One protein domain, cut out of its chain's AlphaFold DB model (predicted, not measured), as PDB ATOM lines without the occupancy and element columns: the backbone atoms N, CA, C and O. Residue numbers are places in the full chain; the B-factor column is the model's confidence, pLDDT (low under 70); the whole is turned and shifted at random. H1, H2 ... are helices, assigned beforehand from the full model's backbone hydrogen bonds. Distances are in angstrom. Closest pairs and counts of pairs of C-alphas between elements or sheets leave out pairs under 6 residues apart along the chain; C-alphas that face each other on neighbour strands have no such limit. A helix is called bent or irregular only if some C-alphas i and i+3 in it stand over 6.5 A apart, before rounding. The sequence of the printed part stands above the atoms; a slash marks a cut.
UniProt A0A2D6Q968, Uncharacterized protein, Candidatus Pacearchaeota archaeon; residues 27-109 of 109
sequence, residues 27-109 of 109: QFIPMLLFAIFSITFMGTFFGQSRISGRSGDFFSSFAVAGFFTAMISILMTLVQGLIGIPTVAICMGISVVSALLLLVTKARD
ATOM      1  N   GLN A  27     123.396 290.270 189.687       81.19
ATOM      2  CA  GLN A  27     123.568 289.800 188.313       81.19
ATOM      3  C   GLN A  27     123.630 288.264 188.182       81.19
ATOM      4  O   GLN A  27     123.709 287.749 187.067       81.19
ATOM      5  N   PHE A  28     123.585 287.510 189.287       80.94
ATOM      6  CA  PHE A  28     123.753 286.053 189.281       80.94
ATOM      7  C   PHE A  28     122.691 285.321 188.450       80.94
ATOM      8  O   PHE A  28     123.038 284.492 187.613       80.94
ATOM      9  N   ILE A  29     121.404 285.644 188.640       83.81
ATOM     10  CA  ILE A  29     120.301 284.995 187.909       83.81
ATOM     11  C   ILE A  29     120.417 285.240 186.387       83.81
ATOM     12  O   ILE A  29     120.378 284.260 185.639       83.81
ATOM     13  N   PRO A  30     120.625 286.484 185.900       85.81
ATOM     14  CA  PRO A  30     120.914 286.733 184.487       85.81
ATOM     15  C   PRO A  30     122.112 285.944 183.946       85.81
ATOM     16  O   PRO A  30     122.011 285.355 182.872       85.81
ATOM     17  N   MET A  31     123.225 285.885 184.687       83.12
ATOM     18  CA  MET A  31     124.423 285.145 184.265       83.12
ATOM     19  C   MET A  31     124.180 283.633 184.187       83.12
ATOM     20  O   MET A  31     124.628 282.987 183.241       83.12
ATOM     21  N   LEU A  32     123.439 283.071 185.146       84.75
ATOM     22  CA  LEU A  32     123.069 281.657 185.162       84.75
ATOM     23  C   LEU A  32     122.202 281.296 183.951       84.75
ATOM     24  O   LEU A  32     122.496 280.334 183.242       84.75
ATOM     25  N   LEU A  33     121.151 282.080 183.691       88.06
ATOM     26  CA  LEU A  33     120.282 281.874 182.532       88.06
ATOM     27  C   LEU A  33     121.068 282.008 181.231       88.06
ATOM     28  O   LEU A  33     120.962 281.148 180.360       88.06
ATOM     29  N   PHE A  34     121.898 283.043 181.119       86.56
ATOM     30  CA  PHE A  34     122.757 283.240 179.962       86.56
ATOM     31  C   PHE A  34     123.676 282.035 179.714       86.56
ATOM     32  O   PHE A  34     123.801 281.597 178.570       86.56
ATOM     33  N   ALA A  35     124.279 281.465 180.762       85.56
ATOM     34  CA  ALA A  35     125.121 280.280 180.641       85.56
ATOM     35  C   ALA A  35     124.332 279.070 180.113       85.56
ATOM     36  O   ALA A  35     124.787 278.407 179.182       85.56
ATOM     37  N   ILE A  36     123.130 278.823 180.647       89.12
ATOM     38  CA  ILE A  36     122.250 277.738 180.188       89.12
ATOM     39  C   ILE A  36     121.887 277.934 178.711       89.12
ATOM     40  O   ILE A  36     122.134 277.044 177.899       89.12
ATOM     41  N   PHE A  37     121.371 279.112 178.348       89.94
ATOM     42  CA  PHE A  37     120.997 279.428 176.966       89.94
ATOM     43  C   PHE A  37     122.172 279.293 176.008       89.94
ATOM     44  O   PHE A  37     122.021 278.758 174.914       89.94
ATOM     45  N   SER A  38     123.347 279.738 176.430       86.06
ATOM     46  CA  SER A  38     124.549 279.670 175.620       86.06
ATOM     47  C   SER A  38     125.015 278.237 175.361       86.06
ATOM     48  O   SER A  38     125.345 277.897 174.226       86.06
ATOM     49  N   ILE A  39     125.005 277.377 176.385       88.12
ATOM     50  CA  ILE A  39     125.345 275.954 176.241       88.12
ATOM     51  C   ILE A  39     124.345 275.271 175.305       88.12
ATOM     52  O   ILE A  39     124.753 274.551 174.393       88.12
ATOM     53  N   THR A  40     123.045 275.523 175.488       88.56
ATOM     54  CA  THR A  40     122.004 274.973 174.613       88.56
ATOM     55  C   THR A  40     122.180 275.457 173.177       88.56
ATOM     56  O   THR A  40     122.199 274.634 172.267       88.56
ATOM     57  N   PHE A  41     122.388 276.758 172.964       87.44
ATOM     58  CA  PHE A  41     122.596 277.347 171.642       87.44
ATOM     59  C   PHE A  41     123.803 276.732 170.924       87.44
ATOM     60  O   PHE A  41     123.682 276.295 169.781       87.44
ATOM     61  N   MET A  42     124.941 276.618 171.612       85.50
ATOM     62  CA  MET A  42     126.153 275.992 171.076       85.50
ATOM     63  C   MET A  42     125.945 274.506 170.760       85.50
ATOM     64  O   MET A  42     126.341 274.035 169.692       85.50
ATOM     65  N   GLY A  43     125.282 273.771 171.657       85.25
ATOM     66  CA  GLY A  43     124.934 272.368 171.442       85.25
ATOM     67  C   GLY A  43     124.032 272.179 170.221       85.25
ATOM     68  O   GLY A  43     124.281 271.297 169.399       85.25
ATOM     69  N   THR A  44     123.029 273.042 170.048       87.50
ATOM     70  CA  THR A  44     122.150 273.027 168.874       87.50
ATOM     71  C   THR A  44     122.901 273.404 167.598       87.50
ATOM     72  O   THR A  44     122.738 272.724 166.589       87.50
ATOM     73  N   PHE A  45     123.752 274.434 167.627       85.50
ATOM     74  CA  PHE A  45     124.541 274.864 166.470       85.50
ATOM     75  C   PHE A  45     125.460 273.747 165.955       85.50
ATOM     76  O   PHE A  45     125.452 273.426 164.761       85.50
ATOM     77  N   PHE A  46     126.214 273.098 166.846       83.75
ATOM     78  CA  PHE A  46     127.064 271.970 166.464       83.75
ATOM     79  C   PHE A  46     126.253 270.726 166.088       83.75
ATOM     80  O   PHE A  46     126.624 270.016 165.151       83.75
ATOM     81  N   GLY A  47     125.112 270.491 166.743       84.56
ATOM     82  CA  GLY A  47     124.169 269.441 166.360       84.56
ATOM     83  C   GLY A  47     123.673 269.604 164.919       84.56
ATOM     84  O   GLY A  47     123.736 268.661 164.133       84.56
ATOM     85  N   GLN A  48     123.270 270.815 164.531       84.38
ATOM     86  CA  GLN A  48     122.853 271.117 163.159       84.38
ATOM     87  C   GLN A  48     124.014 271.064 162.163       84.38
ATOM     88  O   GLN A  48     123.854 270.558 161.050       84.38
ATOM     89  N   SER A  49     125.202 271.528 162.557       82.25
ATOM     90  CA  SER A  49     126.410 271.435 161.725       82.25
ATOM     91  C   SER A  49     126.768 269.979 161.408       82.25
ATOM     92  O   SER A  49     127.209 269.673 160.301       82.25
ATOM     93  N   ARG A  50     126.505 269.061 162.348       80.69
ATOM     94  CA  ARG A  50     126.705 267.622 162.150       80.69
ATOM     95  C   ARG A  50     125.661 266.999 161.222       80.69
ATOM     96  O   ARG A  50     126.013 266.196 160.365       80.69
ATOM     97  N   ILE A  51     124.389 267.376 161.370       83.44
ATOM     98  CA  ILE A  51     123.292 266.878 160.518       83.44
ATOM     99  C   ILE A  51     123.460 267.351 159.066       83.44
ATOM    100  O   ILE A  51     123.206 266.598 158.134       83.44
ATOM    101  N   SER A  52     123.938 268.578 158.870       81.12
ATOM    102  CA  SER A  52     124.180 269.167 157.544       81.12
ATOM    103  C   SER A  52     125.458 268.669 156.851       81.12
ATOM    104  O   SER A  52     125.814 269.178 155.791       81.12
ATOM    105  N   GLY A  53     126.165 267.689 157.429       73.31
ATOM    106  CA  GLY A  53     127.376 267.106 156.845       73.31
ATOM    107  C   GLY A  53     128.617 268.004 156.912       73.31
ATOM    108  O   GLY A  53     129.667 267.623 156.407       73.31
ATOM    109  N   ARG A  54     128.539 269.168 157.571       69.50
ATOM    110  CA  ARG A  54     129.662 270.104 157.785       69.50
ATOM    111  C   ARG A  54     130.449 269.812 159.070       69.50
ATOM    112  O   ARG A  54     131.147 270.674 159.596       69.50
ATOM    113  N   SER A  55     130.359 268.578 159.561       58.84
ATOM    114  CA  SER A  55     130.815 268.085 160.870       58.84
ATOM    115  C   SER A  55     132.323 268.177 161.156       58.84
ATOM    116  O   SER A  55     132.754 267.680 162.193       58.84
ATOM    117  N   GLY A  56     133.132 268.740 160.257       63.25
ATOM    118  CA  GLY A  56     134.596 268.709 160.327       63.25
ATOM    119  C   GLY A  56     135.290 270.039 160.039       63.25
ATOM    120  O   GLY A  56     136.514 270.060 159.942       63.25
ATOM    121  N   ASP A  57     134.552 271.143 159.895       76.25
ATOM    122  CA  ASP A  57     135.173 272.441 159.629       76.25
ATOM    123  C   ASP A  57     135.758 273.032 160.928       76.25
ATOM    124  O   ASP A  57     135.075 273.666 161.745       76.25
ATOM    125  N   PHE A  58     137.049 272.757 161.140       78.25
ATOM    126  CA  PHE A  58     137.822 273.258 162.275       78.25
ATOM    127  C   PHE A  58     137.829 274.789 162.313       78.25
ATOM    128  O   PHE A  58     137.680 275.369 163.387       78.25
ATOM    129  N   PHE A  59     137.931 275.452 161.156       81.06
ATOM    130  CA  PHE A  59     137.962 276.913 161.076       81.06
ATOM    131  C   PHE A  59     136.607 277.521 161.442       81.06
ATOM    132  O   PHE A  59     136.558 278.499 162.191       81.06
ATOM    133  N   SER A  60     135.508 276.894 161.011       80.62
ATOM    134  CA  SER A  60     134.154 277.247 161.459       80.62
ATOM    135  C   SER A  60     134.002 277.136 162.979       80.62
ATOM    136  O   SER A  60     133.583 278.083 163.648       80.62
ATOM    137  N   SER A  61     134.420 276.007 163.553       82.12
ATOM    138  CA  SER A  61     134.321 275.755 164.996       82.12
ATOM    139  C   SER A  61     135.195 276.711 165.816       82.12
ATOM    140  O   SER A  61     134.768 277.201 166.862       82.12
ATOM    141  N   PHE A  62     136.396 277.019 165.321       83.75
ATOM    142  CA  PHE A  62     137.329 277.955 165.944       83.75
ATOM    143  C   PHE A  62     136.808 279.399 165.923       83.75
ATOM    144  O   PHE A  62     136.903 280.104 166.930       83.75
ATOM    145  N   ALA A  63     136.198 279.837 164.818       85.00
ATOM    146  CA  ALA A  63     135.577 281.157 164.727       85.00
ATOM    147  C   ALA A  63     134.420 281.320 165.717       85.00
ATOM    148  O   ALA A  63     134.382 282.302 166.460       85.00
ATOM    149  N   VAL A  64     133.521 280.333 165.775       85.81
ATOM    150  CA  VAL A  64     132.376 280.348 166.697       85.81
ATOM    151  C   VAL A  64     132.849 280.346 168.149       85.81
ATOM    152  O   VAL A  64     132.360 281.147 168.943       85.81
ATOM    153  N   ALA A  65     133.843 279.521 168.490       85.06
ATOM    154  CA  ALA A  65     134.440 279.522 169.823       85.06
ATOM    155  C   ALA A  65     135.054 280.888 170.177       85.06
ATOM    156  O   ALA A  65     134.782 281.407 171.255       85.06
ATOM    157  N   GLY A  66     135.804 281.513 169.261       84.62
ATOM    158  CA  GLY A  66     136.401 282.836 169.480       84.62
ATOM    159  C   GLY A  66     135.364 283.937 169.724       84.62
ATOM    160  O   GLY A  66     135.485 284.693 170.687       84.62
ATOM    161  N   PHE A  67     134.305 283.998 168.909       85.56
ATOM    162  CA  PHE A  67     133.190 284.931 169.127       85.56
ATOM    163  C   PHE A  67     132.491 284.697 170.464       85.56
ATOM    164  O   PHE A  67     132.173 285.641 171.188       85.56
ATOM    165  N   PHE A  68     132.276 283.432 170.807       86.62
ATOM    166  CA  PHE A  68     131.608 283.055 172.038       86.62
ATOM    167  C   PHE A  68     132.440 283.416 173.279       86.62
ATOM    168  O   PHE A  68     131.913 283.971 174.244       86.62
ATOM    169  N   THR A  69     133.758 283.203 173.238       87.69
ATOM    170  CA  THR A  69     134.678 283.629 174.299       87.69
ATOM    171  C   THR A  69     134.708 285.151 174.455       87.69
ATOM    172  O   THR A  69     134.683 285.639 175.586       87.69
ATOM    173  N   ALA A  70     134.699 285.917 173.358       86.62
ATOM    174  CA  ALA A  70     134.612 287.377 173.425       86.62
ATOM    175  C   ALA A  70     133.299 287.842 174.075       86.62
ATOM    176  O   ALA A  70     133.337 288.663 174.996       86.62
ATOM    177  N   MET A  71     132.164 287.253 173.681       85.81
ATOM    178  CA  MET A  71     130.846 287.535 174.262       85.81
ATOM    179  C   MET A  71     130.808 287.255 175.771       85.81
ATOM    180  O   MET A  71     130.355 288.102 176.542       85.81
ATOM    181  N   ILE A  72     131.341 286.109 176.213       86.00
ATOM    182  CA  ILE A  72     131.448 285.791 177.644       86.00
ATOM    183  C   ILE A  72     132.353 286.795 178.360       86.00
ATOM    184  O   ILE A  72     131.999 287.255 179.443       86.00
ATOM    185  N   SER A  73     133.499 287.161 177.777       86.19
ATOM    186  CA  SER A  73     134.437 288.086 178.427       86.19
ATOM    187  C   SER A  73     133.804 289.453 178.701       86.19
ATOM    188  O   SER A  73     134.012 290.013 179.774       86.19
ATOM    189  N   ILE A  74     132.969 289.946 177.777       84.81
ATOM    190  CA  ILE A  74     132.222 291.198 177.932       84.81
ATOM    191  C   ILE A  74     131.215 291.058 179.068       84.81
ATOM    192  O   ILE A  74     131.141 291.930 179.928       84.81
ATOM    193  N   LEU A  75     130.482 289.947 179.135       82.19
ATOM    194  CA  LEU A  75     129.505 289.735 180.204       82.19
ATOM    195  C   LEU A  75     130.151 289.635 181.586       82.19
ATOM    196  O   LEU A  75     129.620 290.151 182.564       82.19
ATOM    197  N   MET A  76     131.339 289.047 181.659       82.62
ATOM    198  CA  MET A  76     132.104 288.960 182.899       82.62
ATOM    199  C   MET A  76     132.632 290.319 183.385       82.62
ATOM    200  O   MET A  76     132.988 290.434 184.554       82.62
ATOM    201  N   THR A  77     132.626 291.368 182.550       83.44
ATOM    202  CA  THR A  77     132.907 292.740 183.017       83.44
ATOM    203  C   THR A  77     131.782 293.347 183.848       83.44
ATOM    204  O   THR A  77     132.035 294.290 184.597       83.44
ATOM    205  N   LEU A  78     130.554 292.811 183.768       75.75
ATOM    206  CA  LEU A  78     129.443 293.291 184.595       75.75
ATOM    207  C   LEU A  78     129.660 292.955 186.079       75.75
ATOM    208  O   LEU A  78     129.065 293.590 186.948       75.75
ATOM    209  N   VAL A  79     130.542 291.996 186.380       77.50
ATOM    210  CA  VAL A  79     131.018 291.734 187.738       77.50
ATOM    211  C   VAL A  79     132.291 292.541 187.971       77.50
ATOM    212  O   VAL A  79     133.373 292.207 187.482       77.50
ATOM    213  N   GLN A  80     132.156 293.623 188.735       72.69
ATOM    214  CA  GLN A  80     133.263 294.526 189.024       72.69
ATOM    215  C   GLN A  80     134.428 293.768 189.682       72.69
ATOM    216  O   GLN A  80     134.265 293.134 190.722       72.69
ATOM    217  N   GLY A  81     135.609 293.834 189.063       73.12
ATOM    218  CA  GLY A  81     136.831 293.193 189.560       73.12
ATOM    219  C   GLY A  81     137.028 291.729 189.152       73.12
ATOM    220  O   GLY A  81     138.079 291.177 189.465       73.12
ATOM    221  N   LEU A  82     136.085 291.108 188.432       75.81
ATOM    222  CA  LEU A  82     136.240 289.723 187.972       75.81
ATOM    223  C   LEU A  82     137.150 289.625 186.740       75.81
ATOM    224  O   LEU A  82     138.029 288.768 186.686       75.81
ATOM    225  N   ILE A  83     136.960 290.520 185.764       79.31
ATOM    226  CA  ILE A  83     137.777 290.605 184.548       79.31
ATOM    227  C   ILE A  83     138.122 292.067 184.250       79.31
ATOM    228  O   ILE A  83     137.261 292.943 184.264       79.31
ATOM    229  N   GLY A  84     139.402 292.330 183.971       81.19
ATOM    230  CA  GLY A  84     139.892 293.647 183.573       81.19
ATOM    231  C   GLY A  84     139.773 293.907 182.068       81.19
ATOM    232  O   GLY A  84     139.787 292.983 181.255       81.19
ATOM    233  N   ILE A  85     139.755 295.190 181.695       83.50
ATOM    234  CA  ILE A  85     139.757 295.664 180.296       83.50
ATOM    235  C   ILE A  85     140.852 294.995 179.429       83.50
ATOM    236  O   ILE A  85     140.544 294.636 178.291       83.50
ATOM    237  N   PRO A  86     142.090 294.748 179.920       86.25
ATOM    238  CA  PRO A  86     143.122 294.091 179.114       86.25
ATOM    239  C   PRO A  86     142.728 292.683 178.654       86.25
ATOM    240  O   PRO A  86     142.984 292.306 177.512       86.25
ATOM    241  N   THR A  87     142.064 291.910 179.514       86.06
ATOM    242  CA  THR A  87     141.650 290.537 179.205       86.06
ATOM    243  C   THR A  87     140.565 290.519 178.132       86.06
ATOM    244  O   THR A  87     140.630 289.719 177.202       86.06
ATOM    245  N   VAL A  88     139.608 291.448 178.206       87.88
ATOM    246  CA  VAL A  88     138.558 291.605 177.187       87.88
ATOM    247  C   VAL A  88     139.161 291.978 175.835       87.88
ATOM    248  O   VAL A  88     138.757 291.431 174.810       87.88
ATOM    249  N   ALA A  89     140.165 292.859 175.823       87.25
ATOM    250  CA  ALA A  89     140.859 293.246 174.599       87.25
ATOM    251  C   ALA A  89     141.555 292.050 173.922       87.25
ATOM    252  O   ALA A  89     141.485 291.911 172.702       87.25
ATOM    253  N   ILE A  90     142.161 291.147 174.703       89.88
ATOM    254  CA  ILE A  90     142.765 289.912 174.180       89.88
ATOM    255  C   ILE A  90     141.690 288.985 173.598       89.88
ATOM    256  O   ILE A  90     141.854 288.483 172.486       89.88
ATOM    257  N   CYS A  91     140.573 288.783 174.303       89.56
ATOM    258  CA  CYS A  91     139.470 287.950 173.816       89.56
ATOM    259  C   CYS A  91     138.863 288.495 172.512       89.56
ATOM    260  O   CYS A  91     138.611 287.724 171.588       89.56
ATOM    261  N   MET A  92     138.702 289.818 172.407       88.25
ATOM    262  CA  MET A  92     138.287 290.491 171.171       88.25
ATOM    263  C   MET A  92     139.316 290.317 170.048       88.25
ATOM    264  O   MET A  92     138.949 290.059 168.905       88.25
ATOM    265  N   GLY A  93     140.613 290.403 170.353       89.38
ATOM    266  CA  GLY A  93     141.671 290.134 169.379       89.38
ATOM    267  C   GLY A  93     141.582 288.716 168.808       89.38
ATOM    268  O   GLY A  93     141.615 288.531 167.592       89.38
ATOM    269  N   ILE A  94     141.384 287.717 169.672       89.38
ATOM    270  CA  ILE A  94     141.235 286.314 169.261       89.38
ATOM    271  C   ILE A  94     139.977 286.121 168.405       89.38
ATOM    272  O   ILE A  94     140.053 285.416 167.399       89.38
ATOM    273  N   SER A  95     138.850 286.763 168.737       90.00
ATOM    274  CA  SER A  95     137.629 286.650 167.925       90.00
ATOM    275  C   SER A  95     137.783 287.270 166.537       90.00
ATOM    276  O   SER A  95     137.243 286.754 165.563       90.00
ATOM    277  N   VAL A  96     138.532 288.371 166.418       89.56
ATOM    278  CA  VAL A  96     138.821 288.989 165.116       89.56
ATOM    279  C   VAL A  96     139.723 288.081 164.281       89.56
ATOM    280  O   VAL A  96     139.435 287.840 163.110       89.56
ATOM    281  N   VAL A  97     140.782 287.527 164.876       90.81
ATOM    282  CA  VAL A  97     141.690 286.601 164.181       90.81
ATOM    283  C   VAL A  97     140.949 285.345 163.726       90.81
ATOM    284  O   VAL A  97     141.114 284.914 162.586       90.81
ATOM    285  N   SER A  98     140.100 284.772 164.580       86.19
ATOM    286  CA  SER A  98     139.332 283.577 164.238       86.19
ATOM    287  C   SER A  98     138.313 283.838 163.117       86.19
ATOM    288  O   SER A  98     138.156 282.998 162.231       86.19
ATOM    289  N   ALA A  99     137.691 285.022 163.086       85.38
ATOM    290  CA  ALA A  99     136.805 285.445 162.000       85.38
ATOM    291  C   ALA A  99     137.549 285.636 160.668       85.38
ATOM    292  O   ALA A  99     137.083 285.175 159.625       85.38
ATOM    293  N   LEU A 100     138.718 286.285 160.699       87.06
ATOM    294  CA  LEU A 100     139.547 286.495 159.510       87.06
ATOM    295  C   LEU A 100     140.011 285.167 158.907       87.06
ATOM    296  O   LEU A 100     139.934 284.990 157.692       87.06
ATOM    297  N   LEU A 101     140.440 284.221 159.745       85.00
ATOM    298  CA  LEU A 101     140.844 282.889 159.294       85.00
ATOM    299  C   LEU A 101     139.706 282.166 158.569       85.00
ATOM    300  O   LEU A 101     139.934 281.621 157.493       85.00
ATOM    301  N   LEU A 102     138.483 282.222 159.102       84.44
ATOM    302  CA  LEU A 102     137.312 281.613 158.471       84.44
ATOM    303  C   LEU A 102     136.994 282.226 157.103       84.44
ATOM    304  O   LEU A 102     136.651 281.507 156.164       84.44
ATOM    305  N   LEU A 103     137.084 283.553 156.981       84.38
ATOM    306  CA  LEU A 103     136.821 284.239 155.715       84.38
ATOM    307  C   LEU A 103     137.863 283.878 154.655       84.38
ATOM    308  O   LEU A 103     137.501 283.644 153.505       84.38
ATOM    309  N   VAL A 104     139.139 283.789 155.036       86.88
ATOM    310  CA  VAL A 104     140.222 283.425 154.113       86.88
ATOM    311  C   VAL A 104     140.096 281.980 153.638       86.88
ATOM    312  O   VAL A 104     140.323 281.716 152.458       86.88
ATOM    313  N   THR A 105     139.727 281.043 154.515       81.81
ATOM    314  CA  THR A 105     139.564 279.638 154.117       81.81
ATOM    315  C   THR A 105     138.365 279.451 153.199       81.81
ATOM    316  O   THR A 105     138.504 278.811 152.167       81.81
ATOM    317  N   LYS A 106     137.225 280.090 153.492       74.44
ATOM    318  CA  LYS A 106     136.045 280.044 152.609       74.44
ATOM    319  C   LYS A 106     136.201 280.799 151.292       74.44
ATOM    320  O   LYS A 106     135.479 280.491 150.360       74.44
ATOM    321  N   ALA A 107     137.072 281.805 151.219       73.88
ATOM    322  CA  ALA A 107     137.330 282.540 149.978       73.88
ATOM    323  C   ALA A 107     138.268 281.792 149.014       73.88
ATOM    324  O   ALA A 107     138.442 282.226 147.876       73.88
ATOM    325  N   ARG A 108     138.928 280.726 149.484       59.56
ATOM    326  CA  ARG A 108     139.836 279.892 148.687       59.56
ATOM    327  C   ARG A 108     139.168 278.660 148.070       59.56
ATOM    328  O   ARG A 108     139.754 278.117 147.136       59.56
ATOM    329  N   ASP A 109     138.012 278.253 148.585       53.19
ATOM    330  CA  ASP A 109     137.151 277.197 148.030       53.19
ATOM    331  C   ASP A 109     136.147 277.784 147.024       53.19
ATOM    332  O   ASP A 109     135.865 277.107 146.009       53.19
TER     333      ASP A 109
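What this domain is: This is residues 27 to 109 of the 109 residues of an uncharacterized protein of Candidatus Pacearchaeota archaeon (UniProt A0A2D6Q968). Three long helices lie side by side in one flat layer, in the row H1, H2, H3, each running opposite to the one before. H2, in the middle, and H3 form a closely packed helical hairpin, while H1 is set off from H2 by a wider gap, and the row is loosely formed on that side. The printed part has 83 residues, with three named helices in the order H1, H2, H3 along the chain and no named strand; the class is all helix. The whole is loose, with a radius of gyration of the C-alphas of 14.8 A, and flat, spanning 44 by 26 by 12 A.

How they stand to each other: The longest helix, H1, residues 28 to 51, touches no helix. It is near H2, residues 58 to 76, and the two are close but not clearly touching, with 1 pair of C-alphas within 8 A. Their closest C-alphas, those of Met 31 and Leu 75, are 8.0 A apart, and their centres are 12.4 A apart. H1 and H2 run opposite ways at a shallow tilt of 8 degrees. On from H2, H3, residues 85 to 106, touches H2 with 31 pairs of C-alphas within 8 A. The closest C-alphas of H2 and H3 are those of Gly 66 and Ser 95, 4.3 A apart, and the centres are 8.3 A apart. H2 and H3 run opposite ways at a shallow tilt of 22 degrees and form a helical hairpin. H1 and H3 are apart. In H1, H2 and H3 every O i to N i+4 pair is within hydrogen-bond range.

Where its parts are: H1 has 24 residues, from Phe 28 with its C-alpha at (123.753, 286.053, 189.281) to Ile 51, and measures 34.6 A from first to last C-alpha. H2 has 19 residues, from Phe 58 with its C-alpha at (137.822, 273.258, 162.275) to Met 76, and measures 26.5 A. H3 has 22 residues, from Ile 85 to Lys 106 with its C-alpha at (136.045, 280.044, 152.609), and measures 32.0 A. No helix is bent or irregular.

The domain as a whole: The two C-alphas farthest apart in the domain are those of Gln 80 and Asp 109, at 44.7 A. The printed part runs from residue 27 to residue 109, the chain's last residue, and has no cut. The link from H1 to H2, with 6 residues, and the link from H2 to H3, with 8 residues, are both short but not tight, and no link is long. The mean pLDDT of the printed part is 82.7, and confidence is low, under 70, at residues 54 to 56 and 108 to 109.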